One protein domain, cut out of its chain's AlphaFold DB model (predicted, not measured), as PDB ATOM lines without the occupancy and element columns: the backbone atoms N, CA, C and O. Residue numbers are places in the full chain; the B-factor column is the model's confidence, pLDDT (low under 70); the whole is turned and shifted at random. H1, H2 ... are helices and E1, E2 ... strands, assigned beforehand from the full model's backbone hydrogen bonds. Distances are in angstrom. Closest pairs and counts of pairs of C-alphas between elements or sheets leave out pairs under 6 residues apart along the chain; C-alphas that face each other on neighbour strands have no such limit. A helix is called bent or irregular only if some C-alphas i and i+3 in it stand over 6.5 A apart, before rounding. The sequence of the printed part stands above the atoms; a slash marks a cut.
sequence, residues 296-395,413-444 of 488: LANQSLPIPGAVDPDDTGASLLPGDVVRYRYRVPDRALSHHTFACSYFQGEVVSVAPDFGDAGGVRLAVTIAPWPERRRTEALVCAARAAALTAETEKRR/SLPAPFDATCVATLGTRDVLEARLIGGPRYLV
ATOM      1  N   LEU A 296      23.988  19.020 -13.119       76.44
ATOM      2  CA  LEU A 296      24.572  19.551 -14.354       76.44
ATOM      3  C   LEU A 296      23.691  19.288 -15.584       76.44
ATOM      4  O   LEU A 296      23.925  19.885 -16.635       76.44
ATOM      5  N   ALA A 297      22.638  18.464 -15.465       73.44
ATOM      6  CA  ALA A 297      21.687  18.217 -16.554       73.44
ATOM      7  C   ALA A 297      21.089  19.526 -17.085       73.44
ATOM      8  O   ALA A 297      21.058  19.764 -18.292       73.44
ATOM      9  N   ASN A 298      20.669  20.393 -16.163       72.44
ATOM     10  CA  ASN A 298      19.988  21.649 -16.472       72.44
ATOM     11  C   ASN A 298      20.939  22.707 -17.048       72.44
ATOM     12  O   ASN A 298      20.489  23.684 -17.634       72.44
ATOM     13  N   GLN A 299      22.250  22.513 -16.890       79.75
ATOM     14  CA  GLN A 299      23.290  23.420 -17.379       79.75
ATOM     15  C   GLN A 299      23.944  22.921 -18.670       79.75
ATOM     16  O   GLN A 299      24.894  23.543 -19.147       79.75
ATOM     17  N   SER A 300      23.456  21.805 -19.218       85.50
ATOM     18  CA  SER A 300      24.030  21.166 -20.394       85.50
ATOM     19  C   SER A 300      23.644  21.881 -21.694       85.50
ATOM     20  O   SER A 300      22.502  22.303 -21.880       85.50
ATOM     21  N   LEU A 301      24.605  22.003 -22.608       87.12
ATOM     22  CA  LEU A 301      24.450  22.613 -23.927       87.12
ATOM     23  C   LEU A 301      24.536  21.539 -25.025       87.12
ATOM     24  O   LEU A 301      25.242  20.541 -24.850       87.12
ATOM     25  N   PRO A 302      23.833  21.708 -26.159       85.94
ATOM     26  CA  PRO A 302      23.987  20.808 -27.299       85.94
ATOM     27  C   PRO A 302      25.420  20.868 -27.844       85.94
ATOM     28  O   PRO A 302      26.061  21.922 -27.806       85.94
ATOM     29  N   ILE A 303      25.921  19.743 -28.357       86.44
ATOM     30  CA  ILE A 303      27.243  19.692 -28.990       86.44
ATOM     31  C   ILE A 303      27.178  20.447 -30.326       86.44
ATOM     32  O   ILE A 303      26.340  20.127 -31.169       86.44
ATOM     33  N   PRO A 304      28.049  21.445 -30.560       79.25
ATOM     34  CA  PRO A 304      28.074  22.150 -31.833       79.25
ATOM     35  C   PRO A 304      28.464  21.205 -32.972       79.25
ATOM     36  O   PRO A 304      29.443  20.471 -32.854       79.25
ATOM     37  N   GLY A 305      27.737  21.274 -34.085       73.38
ATOM     38  CA  GLY A 305      28.002  20.454 -35.271       73.38
ATOM     39  C   GLY A 305      27.264  19.114 -35.304       73.38
ATOM     40  O   GLY A 305      27.208  18.515 -36.371       73.38
ATOM     41  N   ALA A 306      26.629  18.695 -34.203       73.50
ATOM     42  CA  ALA A 306      25.717  17.556 -34.223       73.50
ATOM     43  C   ALA A 306      24.416  17.971 -34.931       73.50
ATOM     44  O   ALA A 306      23.598  18.700 -34.363       73.50
ATOM     45  N   VAL A 307      24.276  17.582 -36.200       63.28
ATOM     46  CA  VAL A 307      23.054  17.799 -36.996       63.28
ATOM     47  C   VAL A 307      22.049  16.682 -36.720       63.28
ATOM     48  O   VAL A 307      20.873  16.969 -36.509       63.28
ATOM     49  N   ASP A 308      22.548  15.447 -36.618       69.19
ATOM     50  CA  ASP A 308      21.768  14.243 -36.351       69.19
ATOM     51  C   ASP A 308      22.195  13.582 -35.028       69.19
ATOM     52  O   ASP A 308      23.377  13.630 -34.663       69.19
ATOM     53  N   PRO A 309      21.260  12.937 -34.300       63.19
ATOM     54  CA  PRO A 309      21.566  12.250 -33.046       63.19
ATOM     55  C   PRO A 309      22.585  11.116 -33.238       63.19
ATOM     56  O   PRO A 309      23.411  10.890 -32.354       63.19
ATOM     57  N   ASP A 310      22.598  10.479 -34.411       66.38
ATOM     58  CA  ASP A 310      23.487   9.357 -34.734       66.38
ATOM     59  C   ASP A 310      24.954   9.778 -34.976       66.38
ATOM     60  O   ASP A 310      25.863   8.955 -34.861       66.38
ATOM     61  N   ASP A 311      25.204  11.068 -35.237       72.56
ATOM     62  CA  ASP A 311      26.542  11.637 -35.467       72.56
ATOM     63  C   ASP A 311      27.077  12.415 -34.252       72.56
ATOM     64  O   ASP A 311      28.129  13.068 -34.301       72.56
ATOM     65  N   THR A 312      26.376  12.332 -33.118       80.81
ATOM     66  CA  THR A 312      26.728  13.072 -31.903       80.81
ATOM     67  C   THR A 312      28.143  12.739 -31.428       80.81
ATOM     68  O   THR A 312      28.913  13.644 -31.101       80.81
ATOM     69  N   GLY A 313      28.529  11.457 -31.437       81.69
ATOM     70  CA  GLY A 313      29.874  11.040 -31.038       81.69
ATOM     71  C   GLY A 313      30.973  11.489 -32.002       81.69
ATOM     72  O   GLY A 313      32.093  11.727 -31.562       81.69
ATOM     73  N   ALA A 314      30.670  11.667 -33.291       83.94
ATOM     74  CA  ALA A 314      31.633  12.170 -34.276       83.94
ATOM     75  C   ALA A 314      31.927  13.672 -34.107       83.94
ATOM     76  O   ALA A 314      32.975  14.150 -34.532       83.94
ATOM     77  N   SER A 315      31.017  14.408 -33.460       87.06
ATOM     78  CA  SER A 315      31.147  15.849 -33.193       87.06
ATOM     79  C   SER A 315      31.908  16.174 -31.897       87.06
ATOM     80  O   SER A 315      32.119  17.354 -31.576       87.06
ATOM     81  N   LEU A 316      32.291  15.149 -31.130       89.44
ATOM     82  CA  LEU A 316      33.076  15.282 -29.906       89.44
ATOM     83  C   LEU A 316      34.522  15.641 -30.230       89.44
ATOM     84  O   LEU A 316      35.105  15.113 -31.175       89.44
ATOM     85  N   LEU A 317      35.106  16.530 -29.428       89.88
ATOM     86  CA  LEU A 317      36.499  16.936 -29.570       89.88
ATOM     87  C   LEU A 317      37.262  16.754 -28.252       89.88
ATOM     88  O   LEU A 317      36.660  16.844 -27.181       89.88
ATOM     89  N   PRO A 318      38.588  16.531 -28.311       92.25
ATOM     90  CA  PRO A 318      39.431  16.506 -27.121       92.25
ATOM     91  C   PRO A 318      39.266  17.770 -26.261       92.25
ATOM     92  O   PRO A 318      39.240  18.887 -26.782       92.25
ATOM     93  N   GLY A 319      39.157  17.588 -24.946       89.56
ATOM     94  CA  GLY A 319      38.920  18.642 -23.954       89.56
ATOM     95  C   GLY A 319      37.444  18.990 -23.721       89.56
ATOM     96  O   GLY A 319      37.142  19.815 -22.855       89.56
ATOM     97  N   ASP A 320      36.507  18.387 -24.462       92.12
ATOM     98  CA  ASP A 320      35.079  18.544 -24.187       92.12
ATOM     99  C   ASP A 320      34.691  17.776 -22.920       92.12
ATOM    100  O   ASP A 320      34.943  16.577 -22.799       92.12
ATOM    101  N   VAL A 321      34.030  18.454 -21.978       92.44
ATOM    102  CA  VAL A 321      33.448  17.792 -20.806       92.44
ATOM    103  C   VAL A 321      31.987  17.519 -21.106       92.44
ATOM    104  O   VAL A 321      31.189  18.447 -21.291       92.44
ATOM    105  N   VAL A 322      31.639  16.239 -21.151       92.56
ATOM    106  CA  VAL A 322      30.347  15.772 -21.632       92.56
ATOM    107  C   VAL A 322      29.631  14.913 -20.616       92.56
ATOM    108  O   VAL A 322      30.211  14.090 -19.908       92.56
ATOM    109  N   ARG A 323      28.316  15.086 -20.604       91.94
ATOM    110  CA  ARG A 323      27.386  14.102 -20.080       91.94
ATOM    111  C   ARG A 323      26.875  13.279 -21.249       91.94
ATOM    112  O   ARG A 323      26.349  13.863 -22.195       91.94
ATOM    113  N   TYR A 324      27.003  11.961 -21.180       89.81
ATOM    114  CA  TYR A 324      26.741  11.083 -22.314       89.81
ATOM    115  C   TYR A 324      26.004   9.795 -21.936       89.81
ATOM    116  O   TYR A 324      25.963   9.385 -20.772       89.81
ATOM    117  N   ARG A 325      25.412   9.164 -22.950       87.94
ATOM    118  CA  ARG A 325      24.856   7.808 -22.925       87.94
ATOM    119  C   ARG A 325      25.366   7.048 -24.131       87.94
ATOM    120  O   ARG A 325      25.516   7.612 -25.213       87.94
ATOM    121  N   TYR A 326      25.602   5.763 -23.933       85.69
ATOM    122  CA  TYR A 326      26.103   4.889 -24.976       85.69
ATOM    123  C   TYR A 326      25.231   3.644 -25.116       85.69
ATOM    124  O   TYR A 326      24.488   3.257 -24.206       85.69
ATOM    125  N   ARG A 327      25.310   3.030 -26.292       78.81
ATOM    126  CA  ARG A 327      24.640   1.775 -26.606       78.81
ATOM    127  C   ARG A 327      25.413   0.614 -25.982       78.81
ATOM    128  O   ARG A 327      26.600   0.460 -26.253       78.81
ATOM    129  N   VAL A 328      24.747  -0.225 -25.187       69.62
ATOM    130  CA  VAL A 328      25.346  -1.486 -24.725       69.62
ATOM    131  C   VAL A 328      25.090  -2.539 -25.807       69.62
ATOM    132  O   VAL A 328      23.935  -2.750 -26.189       69.62
ATOM    133  N   PRO A 329      26.133  -3.180 -26.357       59.25
ATOM    134  CA  PRO A 329      25.955  -4.285 -27.284       59.25
ATOM    135  C   PRO A 329      25.580  -5.539 -26.489       59.25
ATOM    136  O   PRO A 329      26.440  -6.349 -26.156       59.25
ATOM    137  N   ASP A 330      24.301  -5.702 -26.151       51.62
ATOM    138  CA  ASP A 330      23.831  -6.969 -25.594       51.62
ATOM    139  C   ASP A 330      23.684  -7.994 -26.729       51.62
ATOM    140  O   ASP A 330      22.924  -7.799 -27.679       51.62
ATOM    141  N   ARG A 331      24.472  -9.073 -26.670       49.22
ATOM    142  CA  ARG A 331      24.504 -10.124 -27.704       49.22
ATOM    143  C   ARG A 331      23.281 -11.049 -27.645       49.22
ATOM    144  O   ARG A 331      23.109 -11.849 -28.559       49.22
ATOM    145  N   ALA A 332      22.456 -10.963 -26.599       43.91
ATOM    146  CA  ALA A 332      21.373 -11.916 -26.343       43.91
ATOM    147  C   ALA A 332      19.955 -11.388 -26.622       43.91
ATOM    148  O   ALA A 332      19.014 -12.179 -26.649       43.91
ATOM    149  N   LEU A 333      19.766 -10.085 -26.847       42.25
ATOM    150  CA  LEU A 333      18.442  -9.505 -27.064       42.25
ATOM    151  C   LEU A 333      18.451  -8.611 -28.304       42.25
ATOM    152  O   LEU A 333      19.234  -7.674 -28.421       42.25
ATOM    153  N   SER A 334      17.534  -8.891 -29.227       40.38
ATOM    154  CA  SER A 334      17.342  -8.223 -30.520       40.38
ATOM    155  C   SER A 334      16.946  -6.741 -30.441       40.38
ATOM    156  O   SER A 334      16.545  -6.161 -31.447       40.38
ATOM    157  N   HIS A 335      17.068  -6.091 -29.283       39.38
ATOM    158  CA  HIS A 335      16.744  -4.684 -29.103       39.38
ATOM    159  C   HIS A 335      17.741  -4.020 -28.153       39.38
ATOM    160  O   HIS A 335      17.879  -4.425 -27.003       39.38
ATOM    161  N   HIS A 336      18.406  -2.988 -28.684       44.69
ATOM    162  CA  HIS A 336      19.159  -1.922 -28.016       44.69
ATOM    163  C   HIS A 336      18.923  -1.849 -26.500       44.69
ATOM    164  O   HIS A 336      18.060  -1.111 -26.031       44.69
ATOM    165  N   THR A 337      19.684  -2.609 -25.720       45.72
ATOM    166  CA  THR A 337      19.619  -2.515 -24.264       45.72
ATOM    167  C   THR A 337      20.487  -1.327 -23.879       45.72
ATOM    168  O   THR A 337      21.693  -1.293 -24.110       45.72
ATOM    169  N   PHE A 338      19.848  -0.254 -23.434       50.97
ATOM    170  CA  PHE A 338      20.533   0.990 -23.111       50.97
ATOM    171  C   PHE A 338      21.223   0.856 -21.757       50.97
ATOM    172  O   PHE A 338      20.658   0.271 -20.831       50.97
ATOM    173  N   ALA A 339      22.383   1.489 -21.584       55.47
ATOM    174  CA  ALA A 339      22.774   1.857 -20.235       55.47
ATOM    175  C   ALA A 339      21.726   2.869 -19.734       55.47
ATOM    176  O   ALA A 339      21.561   3.961 -20.290       55.47
ATOM    177  N   CYS A 340      20.931   2.471 -18.739       50.41
ATOM    178  CA  CYS A 340      19.865   3.310 -18.186       50.41
ATOM    179  C   CYS A 340      20.411   4.532 -17.420       50.41
ATOM    180  O   CYS A 340      19.647   5.440 -17.099       50.41
ATOM    181  N   SER A 341      21.720   4.584 -17.155       74.81
ATOM    182  CA  SER A 341      22.411   5.675 -16.469       74.81
ATOM    183  C   SER A 341      23.102   6.637 -17.443       74.81
ATOM    184  O   SER A 341      23.658   6.242 -18.466       74.81
ATOM    185  N   TYR A 342      23.073   7.928 -17.103       86.12
ATOM    186  CA  TYR A 342      23.936   8.927 -17.731       86.12
ATOM    187  C   TYR A 342      25.320   8.874 -17.089       86.12
ATOM    188  O   TYR A 342      25.435   8.804 -15.864       86.12
ATOM    189  N   PHE A 343      26.347   8.989 -17.922       89.44
ATOM    190  CA  PHE A 343      27.738   9.060 -17.501       89.44
ATOM    191  C   PHE A 343      28.310  10.442 -17.767       89.44
ATOM    192  O   PHE A 343      27.754  11.227 -18.543       89.44
ATOM    193  N   GLN A 344      29.411  10.747 -17.099       91.31
ATOM    194  CA  GLN A 344      30.079  12.030 -17.195       91.31
ATOM    195  C   GLN A 344      31.585  11.847 -17.287       91.31
ATOM    196  O   GLN A 344      32.178  11.071 -16.542       91.31
ATOM    197  N   GLY A 345      32.203  12.608 -18.183       92.56
ATOM    198  CA  GLY A 345      33.642  12.580 -18.346       92.56
ATOM    199  C   GLY A 345      34.162  13.629 -19.316       92.56
ATOM    200  O   GLY A 345      33.404  14.384 -19.925       92.56
ATOM    201  N   GLU A 346      35.479  13.675 -19.428       93.56
ATOM    202  CA  GLU A 346      36.206  14.520 -20.365       93.56
ATOM    203  C   GLU A 346      36.686  13.678 -21.542       93.56
ATOM    204  O   GLU A 346      37.275  12.612 -21.355       93.56
ATOM    205  N   VAL A 347      36.455  14.167 -22.756       93.62
ATOM    206  CA  VAL A 347      36.982  13.557 -23.973       93.62
ATOM    207  C   VAL A 347      38.490  13.792 -24.016       93.62
ATOM    208  O   VAL A 347      38.945  14.920 -24.174       93.62
ATOM    209  N   VAL A 348      39.276  12.728 -23.888       92.62
ATOM    210  CA  VAL A 348      40.745  12.795 -23.932       92.62
ATOM    211  C   VAL A 348      41.237  12.749 -25.370       92.62
ATOM    212  O   VAL A 348      42.116  13.512 -25.766       92.62
ATOM    213  N   SER A 349      40.652  11.864 -26.173       91.38
ATOM    214  CA  SER A 349      41.054  11.660 -27.559       91.38
ATOM    215  C   SER A 349      39.898  11.162 -28.408       91.38
ATOM    216  O   SER A 349      39.005  10.466 -27.928       91.38
ATOM    217  N   VAL A 350      39.961  11.490 -29.696       89.19
ATOM    218  CA  VAL A 350      39.143  10.876 -30.742       89.19
ATOM    219  C   VAL A 350      40.111  10.314 -31.770       89.19
ATOM    220  O   VAL A 350      40.836  11.074 -32.412       89.19
ATOM    221  N   ALA A 351      40.191   8.992 -31.865       86.56
ATOM    222  CA  ALA A 351      41.203   8.302 -32.655       86.56
ATOM    223  C   ALA A 351      40.615   7.074 -33.367       86.56
ATOM    224  O   ALA A 351      39.594   6.540 -32.930       86.56
ATOM    225  N   PRO A 352      41.234   6.610 -34.466       83.62
ATOM    226  CA  PRO A 352      40.877   5.335 -35.067       83.62
ATOM    227  C   PRO A 352      41.153   4.182 -34.090       83.62
ATOM    228  O   PRO A 352      42.229   4.108 -33.504       83.62
ATOM    229  N   ASP A 353      40.193   3.278 -33.953       80.88
ATOM    230  CA  ASP A 353      40.238   2.068 -33.141       80.88
ATOM    231  C   ASP A 353      39.944   0.850 -34.021       80.88
ATOM    232  O   ASP A 353      39.097   0.898 -34.921       80.88
ATOM    233  N   PHE A 354      40.639  -0.249 -33.752       68.62
ATOM    234  CA  PHE A 354      40.398  -1.538 -34.387       68.62
ATOM    235  C   PHE A 354      39.438  -2.301 -33.482       68.62
ATOM    236  O   PHE A 354      39.860  -3.070 -32.625       68.62
ATOM    237  N   GLY A 355      38.139  -2.036 -33.634       63.94
ATOM    238  CA  GLY A 355      37.134  -2.701 -32.807       63.94
ATOM    239  C   GLY A 355      37.190  -4.227 -32.937       63.94
ATOM    240  O   GLY A 355      37.749  -4.758 -33.896       63.94
ATOM    241  N   ASP A 356      36.521  -4.938 -32.027       65.00
ATOM    242  CA  ASP A 356      36.537  -6.412 -31.944       65.00
ATOM    243  C   ASP A 356      36.143  -7.141 -33.247       65.00
ATOM    244  O   ASP A 356      36.453  -8.315 -33.431       65.00
ATOM    245  N   ALA A 357      35.451  -6.450 -34.161       63.25
ATOM    246  CA  ALA A 357      35.035  -6.960 -35.466       63.25
ATOM    247  C   ALA A 357      36.102  -6.820 -36.577       63.25
ATOM    248  O   ALA A 357      35.819  -7.140 -37.730       63.25
ATOM    249  N   GLY A 358      37.311  -6.333 -36.268       61.88
ATOM    250  CA  GLY A 358      38.432  -6.278 -37.216       61.88
ATOM    251  C   GLY A 358      38.375  -5.135 -38.238       61.88
ATOM    252  O   GLY A 358      39.053  -5.202 -39.261       61.88
ATOM    253  N   GLY A 359      37.590  -4.085 -37.978       71.81
ATOM    254  CA  GLY A 359      37.495  -2.885 -38.818       71.81
ATOM    255  C   GLY A 359      37.982  -1.620 -38.106       71.81
ATOM    256  O   GLY A 359      37.847  -1.504 -36.888       71.81
ATOM    257  N   VAL A 360      38.510  -0.660 -38.874       76.88
ATOM    258  CA  VAL A 360      38.871   0.672 -38.362       76.88
ATOM    259  C   VAL A 360      37.597   1.493 -38.176       76.88
ATOM    260  O   VAL A 360      36.899   1.804 -39.143       76.88
ATOM    261  N   ARG A 361      37.296   1.862 -36.934       81.69
ATOM    262  CA  ARG A 361      36.224   2.798 -36.568       81.69
ATOM    263  C   ARG A 361      36.823   4.020 -35.888       81.69
ATOM    264  O   ARG A 361      37.897   3.927 -35.315       81.69
ATOM    265  N   LEU A 362      36.141   5.160 -35.911       85.94
ATOM    266  CA  LEU A 362      36.502   6.257 -35.011       85.94
ATOM    267  C   LEU A 362      35.975   5.929 -33.614       85.94
ATOM    268  O   LEU A 362      34.800   5.585 -33.465       85.94
ATOM    269  N   ALA A 363      36.838   6.032 -32.613       88.56
ATOM    270  CA  ALA A 363      36.495   5.871 -31.214       88.56
ATOM    271  C   ALA A 363      36.821   7.133 -30.419       88.56
ATOM    272  O   ALA A 363      37.744   7.884 -30.733       88.56
ATOM    273  N   VAL A 364      36.030   7.350 -29.381       91.25
ATOM    274  CA  VAL A 364      36.147   8.430 -28.417       91.25
ATOM    275  C   VAL A 364      36.579   7.815 -27.097       91.25
ATOM    276  O   VAL A 364      35.934   6.896 -26.587       91.25
ATOM    277  N   THR A 365      37.659   8.346 -26.539       92.00
ATOM    278  CA  THR A 365      38.157   7.978 -25.217       92.00
ATOM    279  C   THR A 365      37.712   9.037 -24.222       92.00
ATOM    280  O   THR A 365      38.073  10.209 -24.358       92.00
ATOM    281  N   ILE A 366      36.920   8.636 -23.230       92.56
ATOM    282  CA  ILE A 366      36.341   9.529 -22.226       92.56
ATOM    283  C   ILE A 366      36.853   9.121 -20.849       92.56
ATOM    284  O   ILE A 366      36.588   8.014 -20.382       92.56
ATOM    285  N   ALA A 367      37.579  10.021 -20.193       92.50
ATOM    286  CA  ALA A 367      38.095   9.808 -18.849       92.50
ATOM    287  C   ALA A 367      37.157  10.397 -17.784       92.50
ATOM    288  O   ALA A 367      36.455  11.374 -18.064       92.50
ATOM    289  N   PRO A 368      37.188   9.881 -16.541       90.62
ATOM    290  CA  PRO A 368      36.432  10.464 -15.438       90.62
ATOM    291  C   PRO A 368      36.742  11.956 -15.256       90.62
ATOM    292  O   PRO A 368      37.895  12.391 -15.381       90.62
ATOM    293  N   TRP A 369      35.705  12.732 -14.945       90.06
ATOM    294  CA  TRP A 369      35.783  14.167 -14.662       90.06
ATOM    295  C   TRP A 369      34.934  14.497 -13.424       90.06
ATOM    296  O   TRP A 369      33.845  13.935 -13.286       90.06
ATOM    297  N   PRO A 370      35.357  15.422 -12.538       89.19
ATOM    298  CA  PRO A 370      36.581  16.236 -12.594       89.19
ATOM    299  C   PRO A 370      37.859  15.435 -12.315       89.19
ATOM    300  O   PRO A 370      37.795  14.264 -11.950       89.19
ATOM    301  N   GLU A 371      39.026  16.070 -12.460       87.50
ATOM    302  CA  GLU A 371      40.355  15.448 -12.293       87.50
ATOM    303  C   GLU A 371      40.503  14.669 -10.976       87.50
ATOM    304  O   GLU A 371      41.099  13.594 -10.947       87.50
ATOM    305  N   ARG A 372      39.844  15.123  -9.904       89.94
ATOM    306  CA  ARG A 372      39.759  14.375  -8.645       89.94
ATOM    307  C   ARG A 372      39.203  12.953  -8.834       89.94
ATOM    308  O   ARG A 372      39.811  12.003  -8.347       89.94
ATOM    309  N   ARG A 373      38.111  12.776  -9.588       89.94
ATOM    310  CA  ARG A 373      37.539  11.444  -9.871       89.94
ATOM    311  C   ARG A 373      38.490  10.581 -10.698       89.94
ATOM    312  O   ARG A 373      38.535   9.374 -10.506       89.94
ATOM    313  N   ARG A 374      39.294  11.196 -11.571       88.44
ATOM    314  CA  ARG A 374      40.349  10.504 -12.330       88.44
ATOM    315  C   ARG A 374      41.441   9.974 -11.403       88.44
ATOM    316  O   ARG A 374      41.822   8.814 -11.521       88.44
ATOM    317  N   THR A 375      41.903  10.786 -10.449       89.12
ATOM    318  CA  THR A 375      42.889  10.331  -9.454       89.12
ATOM    319  C   THR A 375      42.336   9.224  -8.559       89.12
ATOM    320  O   THR A 375      43.021   8.235  -8.316       89.12
ATOM    321  N   GLU A 376      41.076   9.331  -8.133       87.56
ATOM    322  CA  GLU A 376      40.412   8.299  -7.332       87.56
ATOM    323  C   GLU A 376      40.258   6.990  -8.125       87.56
ATOM    324  O   GLU A 376      40.560   5.922  -7.595       87.56
ATOM    325  N   ALA A 377      39.897   7.058  -9.411       87.62
ATOM    326  CA  ALA A 377      39.829   5.887 -10.283       87.62
ATOM    327  C   ALA A 377      41.197   5.207 -10.465       87.62
ATOM    328  O   ALA A 377      41.289   3.984 -10.377       87.62
ATOM    329  N   LEU A 378      42.276   5.983 -10.627       88.31
ATOM    330  CA  LEU A 378      43.644   5.453 -10.694       88.31
ATOM    331  C   LEU A 378      44.062   4.761  -9.392       88.31
ATOM    332  O   LEU A 378      44.650   3.682  -9.429       88.31
ATOM    333  N   VAL A 379      43.729   5.342  -8.236       88.19
ATOM    334  CA  VAL A 379      43.985   4.715  -6.931       88.19
ATOM    335  C   VAL A 379      43.209   3.404  -6.802       88.19
ATOM    336  O   VAL A 379      43.758   2.411  -6.328       88.19
ATOM    337  N   CYS A 380      41.954   3.366  -7.254       84.62
ATOM    338  CA  CYS A 380      41.155   2.142  -7.262       84.62
ATOM    339  C   CYS A 380      41.761   1.075  -8.184       84.62
ATOM    340  O   CYS A 380      41.894  -0.074  -7.769       84.62
ATOM    341  N   ALA A 381      42.207   1.458  -9.383       85.06
ATOM    342  CA  ALA A 381      42.887   0.566 -10.318       85.06
ATOM    343  C   ALA A 381      44.180  -0.012  -9.719       85.06
ATOM    344  O   ALA A 381      44.409  -1.220  -9.776       85.06
ATOM    345  N   ALA A 382      44.998   0.830  -9.079       84.25
ATOM    346  CA  ALA A 382      46.233   0.410  -8.421       84.25
ATOM    347  C   ALA A 382      45.963  -0.557  -7.257       84.25
ATOM    348  O   ALA A 382      46.651  -1.568  -7.118       84.25
ATOM    349  N   ARG A 383      44.925  -0.293  -6.450       82.38
ATOM    350  CA  ARG A 383      44.493  -1.199  -5.374       82.38
ATOM    351  C   ARG A 383      44.016  -2.543  -5.920       82.38
ATOM    352  O   ARG A 383      44.391  -3.578  -5.379       82.38
ATOM    353  N   ALA A 384      43.228  -2.538  -6.995       78.25
ATOM    354  CA  ALA A 384      42.775  -3.764  -7.644       78.25
ATOM    355  C   ALA A 384      43.959  -4.582  -8.193       78.25
ATOM    356  O   ALA A 384      44.040  -5.782  -7.935       78.25
ATOM    357  N   ALA A 385      44.921  -3.929  -8.854       80.12
ATOM    358  CA  ALA A 385      46.124  -4.572  -9.385       80.12
ATOM    359  C   ALA A 385      47.039  -5.151  -8.284       80.12
ATOM    360  O   ALA A 385      47.598  -6.240  -8.436       80.12
ATOM    361  N   ALA A 386      47.174  -4.449  -7.154       78.19
ATOM    362  CA  ALA A 386      47.931  -4.940  -6.004       78.19
ATOM    363  C   ALA A 386      47.299  -6.212  -5.417       78.19
ATOM    364  O   ALA A 386      47.998  -7.199  -5.188       78.19
ATOM    365  N   LEU A 387      45.970  -6.230  -5.261       74.12
ATOM    366  CA  LEU A 387      45.245  -7.411  -4.789       74.12
ATOM    367  C   LEU A 387      45.401  -8.597  -5.749       74.12
ATOM    368  O   LEU A 387      45.657  -9.711  -5.294       74.12
ATOM    369  N   THR A 388      45.319  -8.383  -7.069       72.44
ATOM    370  CA  THR A 388      45.542  -9.471  -8.036       72.44
ATOM    371  C   THR A 388      46.956 -10.042  -7.924       72.44
ATOM    372  O   THR A 388      47.108 -11.260  -7.836       72.44
ATOM    373  N   ALA A 389      47.977  -9.190  -7.798       72.19
ATOM    374  CA  ALA A 389      49.365  -9.629  -7.651       72.19
ATOM    375  C   ALA A 389      49.608 -10.411  -6.344       72.19
ATOM    376  O   ALA A 389      50.346 -11.398  -6.330       72.19
ATOM    377  N   GLU A 390      48.972 -10.019  -5.236       70.25
ATOM    378  CA  GLU A 390      49.032 -10.779  -3.982       70.25
ATOM    379  C   GLU A 390      48.329 -12.137  -4.083       70.25
ATOM    380  O   GLU A 390      48.830 -13.137  -3.557       70.25
ATOM    381  N   THR A 391      47.190 -12.207  -4.778       66.56
ATOM    382  CA  THR A 391      46.487 -13.483  -4.988       66.56
ATOM    383  C   THR A 391      47.266 -14.443  -5.884       66.56
ATOM    384  O   THR A 391      47.236 -15.649  -5.639       66.56
ATOM    385  N   GLU A 392      48.005 -13.936  -6.873       64.75
ATOM    386  CA  GLU A 392      48.887 -14.745  -7.723       64.75
ATOM    387  C   GLU A 392      50.074 -15.303  -6.929       64.75
ATOM    388  O   GLU A 392      50.300 -16.512  -6.947       64.75
ATOM    389  N   LYS A 393      50.732 -14.480  -6.099       61.25
ATOM    390  CA  LYS A 393      51.810 -14.943  -5.202       61.25
ATOM    391  C   LYS A 393      51.362 -16.054  -4.246       61.25
ATOM    392  O   LYS A 393      52.127 -16.972  -3.963       61.25
ATOM    393  N   ARG A 394      50.119 -15.999  -3.752       59.28
ATOM    394  CA  ARG A 394      49.548 -17.063  -2.903       59.28
ATOM    395  C   ARG A 394      49.223 -18.342  -3.681       59.28
ATOM    396  O   ARG A 394      49.249 -19.418  -3.091       59.28
ATOM    397  N   ARG A 395      48.934 -18.252  -4.985       58.91
ATOM    398  CA  ARG A 395      48.694 -19.424  -5.846       58.91
ATOM    399  C   ARG A 395      49.982 -20.187  -6.160       58.91
ATOM    400  O   ARG A 395      49.934 -21.414  -6.219       58.91
ATOM    401  N   SER A 413      35.082  -4.538 -11.036       67.94
ATOM    402  CA  SER A 413      35.276  -3.776 -12.275       67.94
ATOM    403  C   SER A 413      33.948  -3.325 -12.875       67.94
ATOM    404  O   SER A 413      32.916  -3.983 -12.725       67.94
ATOM    405  N   LEU A 414      33.975  -2.201 -13.589       75.12
ATOM    406  CA  LEU A 414      32.854  -1.811 -14.436       75.12
ATOM    407  C   LEU A 414      32.779  -2.742 -15.656       75.12
ATOM    408  O   LEU A 414      33.817  -3.210 -16.130       75.12
ATOM    409  N   PRO A 415      31.573  -3.043 -16.166       76.25
ATOM    410  CA  PRO A 415      31.448  -3.755 -17.429       76.25
ATOM    411  C   PRO A 415      32.026  -2.913 -18.576       76.25
ATOM    412  O   PRO A 415      32.121  -1.685 -18.475       76.25
ATOM    413  N   ALA A 416      32.353  -3.571 -19.694       74.88
ATOM    414  CA  ALA A 416      32.678  -2.879 -20.939       74.88
ATOM    415  C   ALA A 416      31.624  -1.784 -21.209       74.88
ATOM    416  O   ALA A 416      30.426  -2.020 -21.002       74.88
ATOM    417  N   PRO A 417      32.043  -0.573 -21.610       79.19
ATOM    418  CA  PRO A 417      33.292  -0.225 -22.291       79.19
ATOM    419  C   PRO A 417      34.356   0.425 -21.389       79.19
ATOM    420  O   PRO A 417      35.286   1.052 -21.896       79.19
ATOM    421  N   PHE A 418      34.202   0.328 -20.069       85.12
ATOM    422  CA  PHE A 418      35.134   0.916 -19.112       85.12
ATOM    423  C   PHE A 418      36.331   0.004 -18.861       85.12
ATOM    424  O   PHE A 418      36.176  -1.206 -18.690       85.12
ATOM    425  N   ASP A 419      37.519   0.596 -18.800       86.00
ATOM    426  CA  ASP A 419      38.719  -0.084 -18.333       86.00
ATOM    427  C   ASP A 419      38.847  -0.044 -16.796       86.00
ATOM    428  O   ASP A 419      38.002   0.499 -16.076       86.00
ATOM    429  N   ALA A 420      39.934  -0.620 -16.276       83.69
ATOM    430  CA  ALA A 420      40.221  -0.641 -14.841       83.69
ATOM    431  C   ALA A 420      40.397   0.762 -14.226       83.69
ATOM    432  O   ALA A 420      40.246   0.914 -13.017       83.69
ATOM    433  N   THR A 421      40.695   1.780 -15.041       87.06
ATOM    434  CA  THR A 421      40.844   3.187 -14.633       87.06
ATOM    435  C   THR A 421      39.559   4.000 -14.819       87.06
ATOM    436  O   THR A 421      39.577   5.228 -14.708       87.06
ATOM    437  N   CYS A 422      38.435   3.325 -15.082       86.38
ATOM    438  CA  CYS A 422      37.141   3.930 -15.396       86.38
ATOM    439  C   CYS A 422      37.154   4.820 -16.653       86.38
ATOM    440  O   CYS A 422      36.250   5.638 -16.833       86.38
ATOM    441  N   VAL A 423      38.147   4.668 -17.532       90.25
ATOM    442  CA  VAL A 423      38.175   5.325 -18.839       90.25
ATOM    443  C   VAL A 423      37.324   4.504 -19.801       90.25
ATOM    444  O   VAL A 423      37.493   3.291 -19.927       90.25
ATOM    445  N   ALA A 424      36.381   5.160 -20.471       89.81
ATOM    446  CA  ALA A 424      35.543   4.538 -21.486       89.81
ATOM    447  C   ALA A 424      36.155   4.721 -22.871       89.81
ATOM    448  O   ALA A 424      36.485   5.843 -23.251       89.81
ATOM    449  N   THR A 425      36.217   3.645 -23.654       89.62
ATOM    450  CA  THR A 425      36.505   3.728 -25.093       89.62
ATOM    451  C   THR A 425      35.272   3.299 -25.876       89.62
ATOM    452  O   THR A 425      34.837   2.154 -25.798       89.62
ATOM    453  N   LEU A 426      34.679   4.240 -26.608       87.88
ATOM    454  CA  LEU A 426      33.399   4.076 -27.299       87.88
ATOM    455  C   LEU A 426      33.570   4.333 -28.789       87.88
ATOM    456  O   LEU A 426      34.220   5.306 -29.152       87.88
ATOM    457  N   GLY A 427      32.936   3.553 -29.664       87.00
ATOM    458  CA  GLY A 427      32.799   3.972 -31.058       87.00
ATOM    459  C   GLY A 427      32.006   5.279 -31.141       87.00
ATOM    460  O   GLY A 427      31.056   5.478 -30.385       87.00
ATOM    461  N   THR A 428      32.339   6.173 -32.075       86.56
ATOM    462  CA  THR A 428      31.585   7.428 -32.267       86.56
ATOM    463  C   THR A 428      30.096   7.178 -32.532       86.56
ATOM    464  O   THR A 428      29.262   7.957 -32.089       86.56
ATOM    465  N   ARG A 429      29.764   6.059 -33.187       83.38
ATOM    466  CA  ARG A 429      28.386   5.598 -33.448       83.38
ATOM    467  C   ARG A 429      27.703   4.943 -32.247       83.38
ATOM    468  O   ARG A 429      26.490   4.764 -32.255       83.38
ATOM    469  N   ASP A 430      28.472   4.546 -31.238       84.88
ATOM    470  CA  ASP A 430      27.935   3.938 -30.020       84.88
ATOM    471  C   ASP A 430      27.505   5.011 -29.007       84.88
ATOM    472  O   ASP A 430      26.800   4.700 -28.046       84.88
ATOM    473  N   VAL A 431      27.895   6.274 -29.225       86.62
ATOM    474  CA  VAL A 431      27.447   7.435 -28.448       86.62
ATOM    475  C   VAL A 431      26.066   7.862 -28.942       86.62
ATOM    476  O   VAL A 431      25.932   8.401 -30.034       86.62
ATOM    477  N   LEU A 432      25.044   7.641 -28.117       82.00
ATOM    478  CA  LEU A 432      23.648   7.920 -28.467       82.00
ATOM    479  C   LEU A 432      23.266   9.372 -28.194       82.00
ATOM    480  O   LEU A 432      22.605  10.031 -28.985       82.00
ATOM    481  N   GLU A 433      23.658   9.855 -27.023       86.81
ATOM    482  CA  GLU A 433      23.357  11.201 -26.570       86.81
ATOM    483  C   GLU A 433      24.600  11.730 -25.884       86.81
ATOM    484  O   GLU A 433      25.175  11.056 -25.028       86.81
ATOM    485  N   ALA A 434      25.004  12.948 -26.220       89.31
ATOM    486  CA  ALA A 434      26.017  13.660 -25.470       89.31
ATOM    487  C   ALA A 434      25.694  15.154 -25.441       89.31
ATOM    488  O   ALA A 434      25.184  15.734 -26.401       89.31
ATOM    489  N   ARG A 435      25.946  15.781 -24.293       90.75
ATOM    490  CA  ARG A 435      25.734  17.214 -24.081       90.75
ATOM    491  C   ARG A 435      26.929  17.799 -23.350       90.75
ATOM    492  O   ARG A 435      27.450  17.186 -22.418       90.75
ATOM    493  N   LEU A 436      27.337  18.995 -23.759       91.12
ATOM    494  CA  LEU A 436      28.436  19.724 -23.142       91.12
ATOM    495  C   LEU A 436      28.009  20.234 -21.770       91.12
ATOM    496  O   LEU A 436      27.022  20.956 -21.653       91.12
ATOM    497  N   ILE A 437      28.777  19.899 -20.744       91.12
ATOM    498  CA  ILE A 437      28.615  20.422 -19.381       91.12
ATOM    499  C   ILE A 437      29.798  21.311 -18.968       91.12
ATOM    500  O   ILE A 437      29.710  22.032 -17.979       91.12
ATOM    501  N   GLY A 438      30.894  21.282 -19.731       87.69
ATOM    502  CA  GLY A 438      32.102  22.057 -19.474       87.69
ATOM    503  C   GLY A 438      33.110  21.961 -20.622       87.69
ATOM    504  O   GLY A 438      32.815  21.424 -21.689       87.69
ATOM    505  N   GLY A 439      34.308  22.497 -20.398       87.56
ATOM    506  CA  GLY A 439      35.385  22.526 -21.390       87.56
ATOM    507  C   GLY A 439      35.401  23.788 -22.266       87.56
ATOM    508  O   GLY A 439      34.541  24.669 -22.133       87.56
ATOM    509  N   PRO A 440      36.388  23.911 -23.172       86.06
ATOM    510  CA  PRO A 440      36.618  25.129 -23.953       86.06
ATOM    511  C   PRO A 440      35.413  25.523 -24.814       86.06
ATOM    512  O   PRO A 440      35.020  26.691 -24.849       86.06
ATOM    513  N   ARG A 441      34.774  24.543 -25.466       85.06
ATOM    514  CA  ARG A 441      33.612  24.775 -26.336       85.06
ATOM    515  C   ARG A 441      32.368  25.170 -25.548       85.06
ATOM    516  O   ARG A 441      31.603  26.011 -26.015       85.06
ATOM    517  N   TYR A 442      32.202  24.663 -24.326       85.56
ATOM    518  CA  TYR A 442      31.108  25.065 -23.443       85.56
ATOM    519  C   TYR A 442      31.148  26.568 -23.128       85.56
ATOM    520  O   TYR A 442      30.121  27.240 -23.196       85.56
ATOM    521  N   LEU A 443      32.336  27.125 -22.864       83.44
ATOM    522  CA  LEU A 443      32.506  28.564 -22.618       83.44
ATOM    523  C   LEU A 443      32.138  29.411 -23.840       83.44
ATOM    524  O   LEU A 443      31.559  30.486 -23.692       83.44
ATOM    525  N   VAL A 444      32.447  28.930 -25.046       83.25
ATOM    526  CA  VAL A 444      32.084  29.605 -26.300       83.25
ATOM    527  C   VAL A 444      30.569  29.590 -26.505       83.25
ATOM    528  O   VAL A 444      29.991  30.620 -26.845       83.25
TER     529      VAL A 444
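AT A GLANCE: This is residues 296 to 395 and 413 to 444 of the 488 residues of the protein "Hypothetical protein" of Micromonas pusilla (UniProt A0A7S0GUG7). A five-stranded sheet, folded back on itself like part of a barrel, makes the body, and the long helix H2 leaves it as an arm whose residues 386 to 395 stick out freely. The bent strand E2 is the hinge of the fold, with the leaf E4 E3 facing the leaf E1 E5, while the short helices H1 and H3 lie by E5. The printed part has 132 residues with three named helices and five named strands, in the order H1 E1 E2 E3 H2 E4 E5 H3; the sheet runs E4 E3 E2 E1 E5, all antiparallel, and the class is mixed. The whole is compact, with a radius of gyration of the C-alphas of 16.3 A, and spans 55 by 37 by 27 A.

HOW THE PARTS SIT: H1, residues 296 to 299, is on the sheet at a height of 8.2 A, only just over E5, residues 431 to 438, with 3 of its 4 C-alphas on that strand; their closest C-alphas are those of Gln 299 and Ile 437, 6.4 A apart. E1, residues 321 to 328, is antiparallel to E5 at 166 degrees, with N 325 and O 433 at 2.8 A, within hydrogen-bond range. E2, residues 343 to 354, forms a hairpin with E1, with N 322 and O 345 at 2.8 A, and bends by 91 degrees at residue 346. E3, residues 360 to 368, forms a hairpin with E2, with N 353 and O 361 at 2.7 A; E1, E2 and E3 are a meander, each strand the antiparallel neighbour of the one before. H2, residues 371 to 395, only grazes the sheet with its residues 371 to 378; its closest C-alphas to E3 are Arg 374 and Pro 368, 5.0 A apart. E4, residues 424 to 427, is antiparallel to E3, with N 364 and O 426 at 2.7 A. The sheet is a folded sheet, bent back into two leaves: E4 and E3 face E1 and E5. H3, residues 440 to 444, only grazes the sheet with its residues 440 to 443. In H2 and H3 every O i to N i+4 pair is within hydrogen-bond range; H1 is too short for such a pair.

IN THESE COORDINATES: H1 begins at C-alpha 296, (24.572, 19.551, -14.354). E1 is 21.3 A long, E2 23.6 A, E3 25.0 A and E5 17.8 A. H2 is 36.4 A long and ends at C-alpha 395, (48.694, -19.424, -5.846). E4 is a short edge strand of four residues, and H3 ends at C-alpha 444, (32.084, 29.605, -26.300).

THE WHOLE: The C-alphas of Arg 395 and Val 444, the two farthest apart, are 55.7 A apart. Residues 396 to 412 are not printed, and C-alphas 395 and 413 are 21.6 A apart across the cut. The links H1 to E1 and E1 to E2 are long. The mean pLDDT of the printed part is 79.2, and 28 residues are under 70, among them residues 328 to 340.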